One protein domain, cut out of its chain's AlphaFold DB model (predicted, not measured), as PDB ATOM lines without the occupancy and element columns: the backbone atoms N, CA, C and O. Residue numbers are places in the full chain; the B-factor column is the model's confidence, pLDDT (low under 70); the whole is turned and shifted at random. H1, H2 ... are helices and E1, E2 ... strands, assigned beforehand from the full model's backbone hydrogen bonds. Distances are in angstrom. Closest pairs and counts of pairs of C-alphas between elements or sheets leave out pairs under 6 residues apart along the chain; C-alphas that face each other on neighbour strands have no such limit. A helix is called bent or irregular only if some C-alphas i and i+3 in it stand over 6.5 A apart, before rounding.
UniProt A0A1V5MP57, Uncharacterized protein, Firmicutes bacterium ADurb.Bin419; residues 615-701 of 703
ATOM      1  N   LEU A 615     -23.069   8.998 -24.037       83.56
ATOM      2  CA  LEU A 615     -23.919   8.118 -23.228       83.56
ATOM      3  C   LEU A 615     -23.205   6.806 -22.883       83.56
ATOM      4  O   LEU A 615     -22.717   6.093 -23.762       83.56
ATOM      5  N   TYR A 616     -23.215   6.456 -21.598       82.69
ATOM      6  CA  TYR A 616     -22.631   5.234 -21.051       82.69
ATOM      7  C   TYR A 616     -23.720   4.378 -20.415       82.69
ATOM      8  O   TYR A 616     -24.396   4.809 -19.480       82.69
ATOM      9  N   ARG A 617     -23.891   3.150 -20.914       82.94
ATOM     10  CA  ARG A 617     -24.902   2.205 -20.425       82.94
ATOM     11  C   ARG A 617     -24.258   1.099 -19.591       82.94
ATOM     12  O   ARG A 617     -23.333   0.432 -20.047       82.94
ATOM     13  N   PHE A 618     -24.802   0.866 -18.400       81.88
ATOM     14  CA  PHE A 618     -24.295  -0.104 -17.425       81.88
ATOM     15  C   PHE A 618     -25.226  -1.307 -17.268       81.88
ATOM     16  O   PHE A 618     -26.394  -1.278 -17.668       81.88
ATOM     17  N   LYS A 619     -24.708  -2.404 -16.697       73.56
ATOM     18  CA  LYS A 619     -25.454  -3.672 -16.593       73.56
ATOM     19  C   LYS A 619     -26.607  -3.581 -15.599       73.56
ATOM     20  O   LYS A 619     -27.666  -4.174 -15.820       73.56
ATOM     21  N   ASN A 620     -26.397  -2.863 -14.501       80.62
ATOM     22  CA  ASN A 620     -27.360  -2.695 -13.422       80.62
ATOM     23  C   ASN A 620     -27.283  -1.285 -12.817       80.62
ATOM     24  O   ASN A 620     -26.386  -0.498 -13.131       80.62
ATOM     25  N   LYS A 621     -28.277  -0.968 -11.984       82.75
ATOM     26  CA  LYS A 621     -28.454   0.356 -11.385       82.75
ATOM     27  C   LYS A 621     -27.366   0.674 -10.368       82.75
ATOM     28  O   LYS A 621     -26.957   1.825 -10.234       82.75
ATOM     29  N   GLU A 622     -26.887  -0.340  -9.660       80.19
ATOM     30  CA  GLU A 622     -25.867  -0.223  -8.624       80.19
ATOM     31  C   GLU A 622     -24.524   0.188  -9.237       80.19
ATOM     32  O   GLU A 622     -23.833   1.059  -8.710       80.19
ATOM     33  N   GLU A 623     -24.182  -0.390 -10.391       77.56
ATOM     34  CA  GLU A 623     -22.994  -0.051 -11.168       77.56
ATOM     35  C   GLU A 623     -23.081   1.373 -11.725       77.56
ATOM     36  O   GLU A 623     -22.154   2.155 -11.518       77.56
ATOM     37  N   ALA A 624     -24.214   1.736 -12.341       84.25
ATOM     38  CA  ALA A 624     -24.447   3.093 -12.838       84.25
ATOM     39  C   ALA A 624     -24.360   4.135 -11.712       84.25
ATOM     40  O   ALA A 624     -23.590   5.083 -11.810       84.25
ATOM     41  N   SER A 625     -25.072   3.929 -10.601       84.19
ATOM     42  CA  SER A 625     -25.024   4.833  -9.436       84.19
ATOM     43  C   SER A 625     -23.602   4.944  -8.885       84.19
ATOM     44  O   SER A 625     -23.114   6.018  -8.544       84.19
ATOM     45  N   GLY A 626     -22.913   3.808  -8.852       84.62
ATOM     46  CA  GLY A 626     -21.557   3.695  -8.385       84.62
ATOM     47  C   GLY A 626     -20.542   4.496  -9.203       84.62
ATOM     48  O   GLY A 626     -19.671   5.132  -8.611       84.62
ATOM     49  N   ILE A 627     -20.646   4.438 -10.528       87.50
ATOM     50  CA  ILE A 627     -19.802   5.190 -11.463       87.50
ATOM     51  C   ILE A 627     -20.219   6.658 -11.490       87.50
ATOM     52  O   ILE A 627     -19.355   7.530 -11.506       87.50
ATOM     53  N   PHE A 628     -21.520   6.939 -11.412       91.19
ATOM     54  CA  PHE A 628     -22.051   8.294 -11.329       91.19
ATOM     55  C   PHE A 628     -21.453   9.053 -10.144       91.19
ATOM     56  O   PHE A 628     -20.976  10.164 -10.324       91.19
ATOM     57  N   GLU A 629     -21.372   8.448  -8.954       87.12
ATOM     58  CA  GLU A 629     -20.722   9.079  -7.797       87.12
ATOM     59  C   GLU A 629     -19.240   9.399  -8.024       87.12
ATOM     60  O   GLU A 629     -18.749  10.414  -7.528       87.12
ATOM     61  N   ILE A 630     -18.513   8.535  -8.738       88.88
ATOM     62  CA  ILE A 630     -17.089   8.741  -9.028       88.88
ATOM     63  C   ILE A 630     -16.936   9.890 -10.015       88.88
ATOM     64  O   ILE A 630     -16.181  10.818  -9.745       88.88
ATOM     65  N   LEU A 631     -17.688   9.844 -11.115       90.38
ATOM     66  CA  LEU A 631     -17.681  10.874 -12.146       90.38
ATOM     67  C   LEU A 631     -18.142  12.225 -11.587       90.38
ATOM     68  O   LEU A 631     -17.504  13.235 -11.839       90.38
ATOM     69  N   ASN A 632     -19.181  12.252 -10.754       87.38
ATOM     70  CA  ASN A 632     -19.688  13.480 -10.139       87.38
ATOM     71  C   ASN A 632     -18.721  14.076  -9.095       87.38
ATOM     72  O   ASN A 632     -18.808  15.257  -8.775       87.38
ATOM     73  N   LYS A 633     -17.794  13.274  -8.550       86.00
ATOM     74  CA  LYS A 633     -16.701  13.754  -7.685       86.00
ATOM     75  C   LYS A 633     -15.469  14.191  -8.474       86.00
ATOM     76  O   LYS A 633     -14.750  15.072  -8.013       86.00
ATOM     77  N   SER A 634     -15.181  13.534  -9.598       85.50
ATOM     78  CA  SER A 634     -13.960  13.755 -10.379       85.50
ATOM     79  C   SER A 634     -14.120  14.782 -11.498       85.50
ATOM     80  O   SER A 634     -13.115  15.324 -11.957       85.50
ATOM     81  N   LEU A 635     -15.351  15.058 -11.925       87.50
ATOM     82  CA  LEU A 635     -15.674  15.989 -13.002       87.50
ATOM     83  C   LEU A 635     -16.436  17.219 -12.475       87.50
ATOM     84  O   LEU A 635     -17.016  17.171 -11.386       87.50
ATOM     85  N   PRO A 636     -16.441  18.342 -13.219       83.19
ATOM     86  CA  PRO A 636     -17.177  19.544 -12.828       83.19
ATOM     87  C   PRO A 636     -18.683  19.300 -12.659       83.19
ATOM     88  O   PRO A 636     -19.268  18.454 -13.338       83.19
ATOM     89  N   ALA A 637     -19.336  20.053 -11.773       76.62
ATOM     90  CA  ALA A 637     -20.751  19.847 -11.480       76.62
ATOM     91  C   ALA A 637     -21.609  20.104 -12.731       76.62
ATOM     92  O   ALA A 637     -21.387  21.048 -13.489       76.62
ATOM     93  N   GLY A 638     -22.583  19.224 -12.975       75.69
ATOM     94  CA  GLY A 638     -23.443  19.283 -14.159       75.69
ATOM     95  C   GLY A 638     -22.798  18.796 -15.466       75.69
ATOM     96  O   GLY A 638     -23.457  18.840 -16.504       75.69
ATOM     97  N   SER A 639     -21.549  18.313 -15.441       84.56
ATOM     98  CA  SER A 639     -20.940  17.598 -16.580       84.56
ATOM     99  C   SER A 639     -21.376  16.132 -16.666       84.56
ATOM    100  O   SER A 639     -21.151  15.481 -17.682       84.56
ATOM    101  N   VAL A 640     -22.018  15.613 -15.617       88.25
ATOM    102  CA  VAL A 640     -22.481  14.229 -15.503       88.25
ATOM    103  C   VAL A 640     -23.931  14.248 -15.043       88.25
ATOM    104  O   VAL A 640     -24.266  14.940 -14.083       88.25
ATOM    105  N   MET A 641     -24.787  13.464 -15.685       87.19
ATOM    106  CA  MET A 641     -26.174  13.272 -15.263       87.19
ATOM    107  C   MET A 641     -26.607  11.820 -15.459       87.19
ATOM    108  O   MET A 641     -26.091  11.115 -16.324       87.19
ATOM    109  N   MET A 642     -27.566  11.376 -14.652       85.25
ATOM    110  CA  MET A 642     -28.260  10.109 -14.875       85.25
ATOM    111  C   MET A 642     -29.409  10.352 -15.859       85.25
ATOM    112  O   MET A 642     -30.337  11.086 -15.531       85.25
ATOM    113  N   GLU A 643     -29.347   9.755 -17.052       79.38
ATOM    114  CA  GLU A 643     -30.449   9.801 -18.032       79.38
ATOM    115  C   GLU A 643     -31.535   8.767 -17.682       79.38
ATOM    116  O   GLU A 643     -32.722   9.012 -17.878       79.38
ATOM    117  N   ASP A 644     -31.126   7.621 -17.134       81.19
ATOM    118  CA  ASP A 644     -31.995   6.534 -16.671       81.19
ATOM    119  C   ASP A 644     -31.291   5.772 -15.535       81.19
ATOM    120  O   ASP A 644     -30.114   6.009 -15.264       81.19
ATOM    121  N   ASP A 645     -31.960   4.808 -14.900       84.62
ATOM    122  CA  ASP A 645     -31.417   3.993 -13.808       84.62
ATOM    123  C   ASP A 645     -30.107   3.259 -14.159       84.62
ATOM    124  O   ASP A 645     -29.367   2.865 -13.259       84.62
ATOM    125  N   LYS A 646     -29.796   3.110 -15.453       84.56
ATOM    126  CA  LYS A 646     -28.613   2.415 -15.988       84.56
ATOM    127  C   LYS A 646     -27.802   3.233 -16.991       84.56
ATOM    128  O   LYS A 646     -26.891   2.672 -17.605       84.56
ATOM    129  N   VAL A 647     -28.133   4.504 -17.216       81.56
ATOM    130  CA  VAL A 647     -27.494   5.322 -18.258       81.56
ATOM    131  C   VAL A 647     -26.951   6.608 -17.655       81.56
ATOM    132  O   VAL A 647     -27.704   7.396 -17.088       81.56
ATOM    133  N   ILE A 648     -25.646   6.825 -17.817       88.69
ATOM    134  CA  ILE A 648     -24.972   8.071 -17.451       88.69
ATOM    135  C   ILE A 648     -24.671   8.841 -18.730       88.69
ATOM    136  O   ILE A 648     -24.041   8.309 -19.643       88.69
ATOM    137  N   ALA A 649     -25.076  10.101 -18.774       87.12
ATOM    138  CA  ALA A 649     -24.656  11.044 -19.792       87.12
ATOM    139  C   ALA A 649     -23.494  11.881 -19.244       87.12
ATOM    140  O   ALA A 649     -23.601  12.450 -18.155       87.12
ATOM    141  N   VAL A 650     -22.395  11.959 -19.994       89.31
ATOM    142  CA  VAL A 650     -21.242  12.814 -19.674       89.31
ATOM    143  C   VAL A 650     -21.011  13.804 -20.802       89.31
ATOM    144  O   VAL A 650     -20.997  13.404 -21.963       89.31
ATOM    145  N   ASP A 651     -20.833  15.077 -20.463       86.56
ATOM    146  CA  ASP A 651     -20.474  16.137 -21.407       86.56
ATOM    147  C   ASP A 651     -19.240  15.694 -22.205       86.56
ATOM    148  O   ASP A 651     -18.240  15.244 -21.634       86.56
ATOM    149  N   ASP A 652     -19.333  15.767 -23.534       82.88
ATOM    150  CA  ASP A 652     -18.337  15.200 -24.442       82.88
ATOM    151  C   ASP A 652     -16.937  15.810 -24.237       82.88
ATOM    152  O   ASP A 652     -15.923  15.139 -24.441       82.88
ATOM    153  N   THR A 653     -16.871  17.034 -23.697       86.19
ATOM    154  CA  THR A 653     -15.626  17.702 -23.280       86.19
ATOM    155  C   THR A 653     -14.830  16.873 -22.265       86.19
ATOM    156  O   THR A 653     -13.599  16.919 -22.249       86.19
ATOM    157  N   TYR A 654     -15.518  16.086 -21.431       90.25
ATOM    158  CA  TYR A 654     -14.924  15.255 -20.380       90.25
ATOM    159  C   TYR A 654     -14.924  13.756 -20.709       90.25
ATOM    160  O   TYR A 654     -14.662  12.921 -19.835       90.25
ATOM    161  N   LYS A 655     -15.192  13.387 -21.970       86.38
ATOM    162  CA  LYS A 655     -15.264  11.988 -22.421       86.38
ATOM    163  C   LYS A 655     -14.007  11.197 -22.059       86.38
ATOM    164  O   LYS A 655     -14.098  10.072 -21.576       86.38
ATOM    165  N   THR A 656     -12.826  11.784 -22.241       82.12
ATOM    166  CA  THR A 656     -11.545  11.117 -21.960       82.12
ATOM    167  C   THR A 656     -11.358  10.832 -20.468       82.12
ATOM    168  O   THR A 656     -10.959   9.726 -20.100       82.12
ATOM    169  N   GLN A 657     -11.679  11.792 -19.593       89.88
ATOM    170  CA  GLN A 657     -11.609  11.598 -18.143       89.88
ATOM    171  C   GLN A 657     -12.651  10.578 -17.671       89.88
ATOM    172  O   GLN A 657     -12.340   9.744 -16.822       89.88
ATOM    173  N   ALA A 658     -13.856  10.603 -18.248       89.06
ATOM    174  CA  ALA A 658     -14.896   9.633 -17.935       89.06
ATOM    175  C   ALA A 658     -14.515   8.215 -18.360       89.06
ATOM    176  O   ALA A 658     -14.614   7.301 -17.549       89.06
ATOM    177  N   ASN A 659     -13.989   8.036 -19.575       84.12
ATOM    178  CA  ASN A 659     -13.472   6.751 -20.043       84.12
ATOM    179  C   ASN A 659     -12.391   6.204 -19.114       84.12
ATOM    180  O   ASN A 659     -12.422   5.029 -18.757       84.12
ATOM    181  N   LYS A 660     -11.464   7.064 -18.678       86.44
ATOM    182  CA  LYS A 660     -10.437   6.674 -17.714       86.44
ATOM    183  C   LYS A 660     -11.055   6.248 -16.382       86.44
ATOM    184  O   LYS A 660     -10.756   5.162 -15.908       86.44
ATOM    185  N   ALA A 661     -11.958   7.045 -15.813       85.31
ATOM    186  CA  ALA A 661     -12.612   6.723 -14.547       85.31
ATOM    187  C   ALA A 661     -13.457   5.439 -14.622       85.31
ATOM    188  O   ALA A 661     -13.461   4.662 -13.673       85.31
ATOM    189  N   ILE A 662     -14.137   5.187 -15.745       85.88
ATOM    190  CA  ILE A 662     -14.913   3.963 -15.998       85.88
ATOM    191  C   ILE A 662     -13.983   2.755 -16.169       85.88
ATOM    192  O   ILE A 662     -14.258   1.685 -15.634       85.88
ATOM    193  N   SER A 663     -12.863   2.916 -16.872       80.19
ATOM    194  CA  SER A 663     -11.852   1.865 -17.008       80.19
ATOM    195  C   SER A 663     -11.197   1.539 -15.664       80.19
ATOM    196  O   SER A 663     -11.038   0.373 -15.315       80.19
ATOM    197  N   ASP A 664     -10.848   2.557 -14.879       79.00
ATOM    198  CA  ASP A 664     -10.314   2.371 -13.532       79.00
ATOM    199  C   ASP A 664     -11.362   1.670 -12.664       79.00
ATOM    200  O   ASP A 664     -11.041   0.713 -11.962       79.00
ATOM    201  N   TYR A 665     -12.630   2.073 -12.781       80.00
ATOM    202  CA  TYR A 665     -13.757   1.445 -12.104       80.00
ATOM    203  C   TYR A 665     -13.903  -0.050 -12.429       80.00
ATOM    204  O   TYR A 665     -14.083  -0.861 -11.521       80.00
ATOM    205  N   ALA A 666     -13.760  -0.413 -13.706       71.62
ATOM    206  CA  ALA A 666     -13.779  -1.791 -14.201       71.62
ATOM    207  C   ALA A 666     -12.767  -2.698 -13.502       71.62
ATOM    208  O   ALA A 666     -13.000  -3.895 -13.336       71.62
ATOM    209  N   SER A 667     -11.618  -2.123 -13.141       76.88
ATOM    210  CA  SER A 667     -10.485  -2.858 -12.587       76.88
ATOM    211  C   SER A 667     -10.675  -3.249 -11.116       76.88
ATOM    212  O   SER A 667      -9.912  -4.069 -10.599       76.88
ATOM    213  N   TYR A 668     -11.687  -2.696 -10.434       80.75
ATOM    214  CA  TYR A 668     -11.978  -3.029  -9.042       80.75
ATOM    215  C   TYR A 668     -12.792  -4.319  -8.923       80.75
ATOM    216  O   TYR A 668     -13.776  -4.545  -9.625       80.75
ATOM    217  N   THR A 669     -12.422  -5.158  -7.957       81.56
ATOM    218  CA  THR A 669     -13.151  -6.378  -7.599       81.56
ATOM    219  C   THR A 669     -14.346  -6.020  -6.705       81.56
ATOM    220  O   THR A 669     -14.141  -5.583  -5.568       81.56
ATOM    221  N   PRO A 670     -15.601  -6.184  -7.157       81.00
ATOM    222  CA  PRO A 670     -16.760  -5.901  -6.318       81.00
ATOM    223  C   PRO A 670     -16.843  -6.904  -5.160       81.00
ATOM    224  O   PRO A 670     -16.734  -8.114  -5.372       81.00
ATOM    225  N   TYR A 671     -17.059  -6.406  -3.942       87.88
ATOM    226  CA  TYR A 671     -17.221  -7.213  -2.733       87.88
ATOM    227  C   TYR A 671     -18.379  -6.710  -1.864       87.88
ATOM    228  O   TYR A 671     -18.663  -5.523  -1.862       87.88
ATOM    229  N   TRP A 672     -19.038  -7.556  -1.082       89.25
ATOM    230  CA  TRP A 672     -19.959  -7.125  -0.017       89.25
ATOM    231  C   TRP A 672     -19.460  -7.631   1.334       89.25
ATOM    232  O   TRP A 672     -18.569  -8.472   1.391       89.25
ATOM    233  N   GLN A 673     -19.986  -7.088   2.430       91.75
ATOM    234  CA  GLN A 673     -19.598  -7.494   3.781       91.75
ATOM    235  C   GLN A 673     -20.806  -8.094   4.492       91.75
ATOM    236  O   GLN A 673     -21.872  -7.481   4.496       91.75
ATOM    237  N   GLU A 674     -20.624  -9.266   5.088       92.12
ATOM    238  CA  GLU A 674     -21.647  -9.974   5.856       92.12
ATOM    239  C   GLU A 674     -20.973 -10.503   7.133       92.12
ATOM    240  O   GLU A 674     -20.114 -11.382   7.079       92.12
ATOM    241  N   GLY A 675     -21.275  -9.875   8.274       93.19
ATOM    242  CA  GLY A 675     -20.516 -10.069   9.515       93.19
ATOM    243  C   GLY A 675     -19.057  -9.605   9.394       93.19
ATOM    244  O   GLY A 675     -18.778  -8.519   8.875       93.19
ATOM    245  N   ASP A 676     -18.132 -10.452   9.850       94.81
ATOM    246  CA  ASP A 676     -16.682 -10.198   9.839       94.81
ATOM    247  C   ASP A 676     -16.005 -10.550   8.503       94.81
ATOM    248  O   ASP A 676     -14.791 -10.402   8.358       94.81
ATOM    249  N   TYR A 677     -16.772 -11.017   7.513       91.19
ATOM    250  CA  TYR A 677     -16.240 -11.490   6.240       91.19
ATOM    251  C   TYR A 677     -16.628 -10.583   5.072       91.19
ATOM    252  O   TYR A 677     -17.750 -10.078   4.963       91.19
ATOM    253  N   TYR A 678     -15.679 -10.436   4.153       92.31
ATOM    254  CA  TYR A 678     -15.837  -9.794   2.859       92.31
ATOM    255  C   TYR A 678     -15.981 -10.862   1.781       92.31
ATOM    256  O   TYR A 678     -15.142 -11.749   1.650       92.31
ATOM    257  N   TYR A 679     -17.040 -10.763   0.992       90.00
ATOM    258  CA  TYR A 679     -17.385 -11.718  -0.047       90.00
ATOM    259  C   TYR A 679     -17.187 -11.079  -1.408       90.00
ATOM    260  O   TYR A 679     -17.729 -10.008  -1.661       90.00
ATOM    261  N   TYR A 680     -16.454 -11.733  -2.299       86.81
ATOM    262  CA  TYR A 680     -16.279 -11.281  -3.677       86.81
ATOM    263  C   TYR A 680     -16.242 -12.464  -4.634       86.81
ATOM    264  O   TYR A 680     -15.951 -13.591  -4.240       86.81
ATOM    265  N   LYS A 681     -16.553 -12.222  -5.906       79.94
ATOM    266  CA  LYS A 681     -16.465 -13.256  -6.938       79.94
ATOM    267  C   LYS A 681     -15.056 -13.254  -7.518       79.94
ATOM    268  O   LYS A 681     -14.677 -12.298  -8.189       79.94
ATOM    269  N   ASP A 682     -14.287 -14.301  -7.254       76.94
ATOM    270  CA  ASP A 682     -12.947 -14.442  -7.815       76.94
ATOM    271  C   ASP A 682     -13.023 -14.630  -9.333       76.94
ATOM    272  O   ASP A 682     -13.788 -15.457  -9.833       76.94
ATOM    273  N   TYR A 683     -12.246 -13.844 -10.076       64.19
ATOM    274  CA  TYR A 683     -12.352 -13.797 -11.535       64.19
ATOM    275  C   TYR A 683     -11.811 -15.066 -12.202       64.19
ATOM    276  O   TYR A 683     -12.314 -15.455 -13.255       64.19
ATOM    277  N   LYS A 684     -10.817 -15.730 -11.592       69.88
ATOM    278  CA  LYS A 684     -10.210 -16.950 -12.146       69.88
ATOM    279  C   LYS A 684     -11.125 -18.156 -11.981       69.88
ATOM    280  O   LYS A 684     -11.254 -18.963 -12.894       69.88
ATOM    281  N   SER A 685     -11.743 -18.290 -10.812       73.25
ATOM    282  CA  SER A 685     -12.571 -19.447 -10.464       73.25
ATOM    283  C   SER A 685     -14.067 -19.227 -10.685       73.25
ATOM    284  O   SER A 685     -14.831 -20.192 -10.720       73.25
ATOM    285  N   GLY A 686     -14.516 -17.974 -10.790       74.00
ATOM    286  CA  GLY A 686     -15.929 -17.604 -10.855       74.00
ATOM    287  C   GLY A 686     -16.711 -17.892  -9.567       74.00
ATOM    288  O   GLY A 686     -17.937 -17.746  -9.567       74.00
ATOM    289  N   LYS A 687     -16.045 -18.306  -8.483       81.38
ATOM    290  CA  LYS A 687     -16.670 -18.644  -7.198       81.38
ATOM    291  C   LYS A 687     -16.711 -17.430  -6.278       81.38
ATOM    292  O   LYS A 687     -15.858 -16.552  -6.353       81.38
ATOM    293  N   VAL A 688     -17.711 -17.395  -5.400       86.25
ATOM    294  CA  VAL A 688     -17.744 -16.427  -4.300       86.25
ATOM    295  C   VAL A 688     -16.757 -16.894  -3.233       86.25
ATOM    296  O   VAL A 688     -16.863 -18.020  -2.752       86.25
ATOM    297  N   ILE A 689     -15.801 -16.039  -2.891       87.88
ATOM    298  CA  ILE A 689     -14.790 -16.269  -1.863       87.88
ATOM    299  C   ILE A 689     -15.098 -15.348  -0.687       87.88
ATOM    300  O   ILE A 689     -15.314 -14.154  -0.884       87.88
ATOM    301  N   ALA A 690     -15.119 -15.914   0.519       92.88
ATOM    302  CA  ALA A 690     -15.150 -15.165   1.770       92.88
ATOM    303  C   ALA A 690     -13.713 -14.910   2.243       92.88
ATOM    304  O   ALA A 690     -12.878 -15.815   2.209       92.88
ATOM    305  N   HIS A 691     -13.419 -13.692   2.683       92.19
ATOM    306  CA  HIS A 691     -12.085 -13.278   3.103       92.19
ATOM    307  C   HIS A 691     -12.165 -12.317   4.296       92.19
ATOM    308  O   HIS A 691     -13.117 -11.550   4.406       92.19
ATOM    309  N   LEU A 692     -11.174 -12.348   5.192       92.12
ATOM    310  CA  LEU A 692     -11.148 -11.497   6.398       92.12
ATOM    311  C   LEU A 692     -10.820 -10.030   6.092       92.12
ATOM    312  O   LEU A 692     -11.186  -9.134   6.842       92.12
ATOM    313  N   ASN A 693     -10.158  -9.788   4.965       88.62
ATOM    314  CA  ASN A 693      -9.837  -8.453   4.466       88.62
ATOM    315  C   ASN A 693     -10.544  -8.213   3.125       88.62
ATOM    316  O   ASN A 693     -10.710  -9.169   2.360       88.62
ATOM    317  N   PRO A 694     -10.930  -6.969   2.797       88.12
ATOM    318  CA  PRO A 694     -11.425  -6.658   1.465       88.12
ATOM    319  C   PRO A 694     -10.329  -6.925   0.414       88.12
ATOM    320  O   PRO A 694      -9.141  -6.915   0.749       88.12
ATOM    321  N   PRO A 695     -10.693  -7.158  -0.860       84.00
ATOM    322  CA  PRO A 695      -9.710  -7.260  -1.932       84.00
ATOM    323  C   PRO A 695      -8.835  -6.000  -1.977       84.00
ATOM    324  O   PRO A 695      -9.334  -4.895  -1.771       84.00
ATOM    325  N   GLU A 696      -7.550  -6.155  -2.297       79.75
ATOM    326  CA  GLU A 696      -6.587  -5.041  -2.346       79.75
ATOM    327  C   GLU A 696      -7.018  -3.943  -3.337       79.75
ATOM    328  O   GLU A 696      -6.857  -2.753  -3.083       79.75
ATOM    329  N   LYS A 697      -7.679  -4.349  -4.429       82.69
ATOM    330  CA  LYS A 697      -8.410  -3.473  -5.359       82.69
ATOM    331  C   LYS A 697      -9.915  -3.715  -5.272       82.69
ATOM    332  O   LYS A 697     -10.575  -3.947  -6.279       82.69
ATOM    333  N   GLY A 698     -10.462  -3.768  -4.065       80.62
ATOM    334  CA  GLY A 698     -11.863  -4.093  -3.821       80.62
ATOM    335  C   GLY A 698     -12.771  -2.866  -3.796       80.62
ATOM    336  O   GLY A 698     -12.388  -1.829  -3.264       80.62
ATOM    337  N   ARG A 699     -14.017  -2.999  -4.268       77.81
ATOM    338  CA  ARG A 699     -15.081  -2.016  -4.001       77.81
ATOM    339  C   ARG A 699     -16.272  -2.640  -3.283       77.81
ATOM    340  O   ARG A 699     -16.859  -3.593  -3.787       77.81
ATOM    341  N   LYS A 700     -16.675  -2.044  -2.156       82.12
ATOM    342  CA  LYS A 700     -17.865  -2.467  -1.410       82.12
ATOM    343  C   LYS A 700     -19.136  -2.170  -2.218       82.12
ATOM    344  O   LYS A 700     -19.409  -1.011  -2.518       82.12
ATOM    345  N   ILE A 701     -19.917  -3.194  -2.534       79.81
ATOM    346  CA  ILE A 701     -21.263  -3.099  -3.103       79.81
ATOM    347  C   ILE A 701     -22.297  -3.342  -1.996       79.81
ATOM    348  O   ILE A 701     -22.057  -4.115  -1.063       79.81
TER     349      ILE A 701
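Overview. This is residues 615 to 701 of the 703 residues of an uncharacterized protein of Firmicutes bacterium ADurb.Bin419 (UniProt A0A1V5MP57). Two lobes stand end to end: one is a strongly twisted sheet of four short strands with no helix on it, the other a small sheet of three strands with two helices, H1 and H2, over one face. The chain passes from the helical lobe to the other through H2 and the two residues that join it to E4. The 87 printed residues hold two named helices and seven named strands, in the order E1 H1 E2 E3 H2 E4 E5 E6 E7, a mixed class of helices and strands. The larger sheet runs E6 E5 E4 E7 and is mixed; the smaller runs E1 E3 E2, all antiparallel. The whole is elongated, 41 by 22 by 22 A, yet only just loose, close to compact, with a radius of gyration of the C-alphas of 14.6 A.

Along the chain. In the larger sheet, E4 is residues 669 to 674, 16.3 A long, from C-alpha 669 at (-13.151, -6.378, -7.599). E5 is residues 677 to 681, 13.3 A, E6 residues 688 to 691, 9.8 A, and E7 residues 698 to 700, 6.7 A, ending at C-alpha 700 at (-17.865, -2.467, -1.410). In the smaller sheet, E1 is residues 615 to 617, 6.6 A, beginning at (-23.919, 8.118, -23.228); E2 is residues 640 to 644, 12.3 A, and E3 residues 647 to 651, 13.3 A. H1 is residues 621 to 634, 19.8 A, and H2 residues 652 to 666, 20.4 A. H2 is irregular: C-alphas 653 and 656 are 7.9 A apart.

Arrangement. E4, E5 and E6 form a meander, each strand the antiparallel neighbour of the one before, with N 672 and O 679 at 2.8 A and N 689 and O 680 at 2.8 A. E7 is parallel to E4 at 47 degrees, with N 671 and O 699 at 2.8 A. The pairing is staggered: E4 pairs with E7 over residues 669 to 671 and with E5 over 671 to 674. In the other sheet, E3 is antiparallel to E1, N 616 and O 648 at 2.8 A, and to E2, N 649 and O 641 at 2.8 A. E1, H1, E2 form a split strand-helix-strand unit, two strands running the same way with E3 between them, and its crossover is right-handed. H1 and H2 are on the same face, making two layers, helices on one face of a sheet. H1 runs along the strands over E3 and E2 at a height over the sheet of 9.0 A. H2 has a height of 9.7 A on a local plane fitted to just 6 C-alphas; it lies over E3. H1, with residues 627 to 631 alone, touches H2 at a steep tilt of 58 degrees, opposite ways; the closest C-alphas, of Leu 631 and Ala 658, are 6.5 A apart. O i to N i+4 pairs are within hydrogen-bond range in 9 of 10 for H1 and 9 of 11 for H2.

Size, cuts and confidence. The C-alphas farthest apart, of Thr 653 and Asp 676, are 43.3 A apart. The printed part has no cut and no long link. The mean pLDDT of the printed part is 84.1, and residues 683 to 684 are under 70.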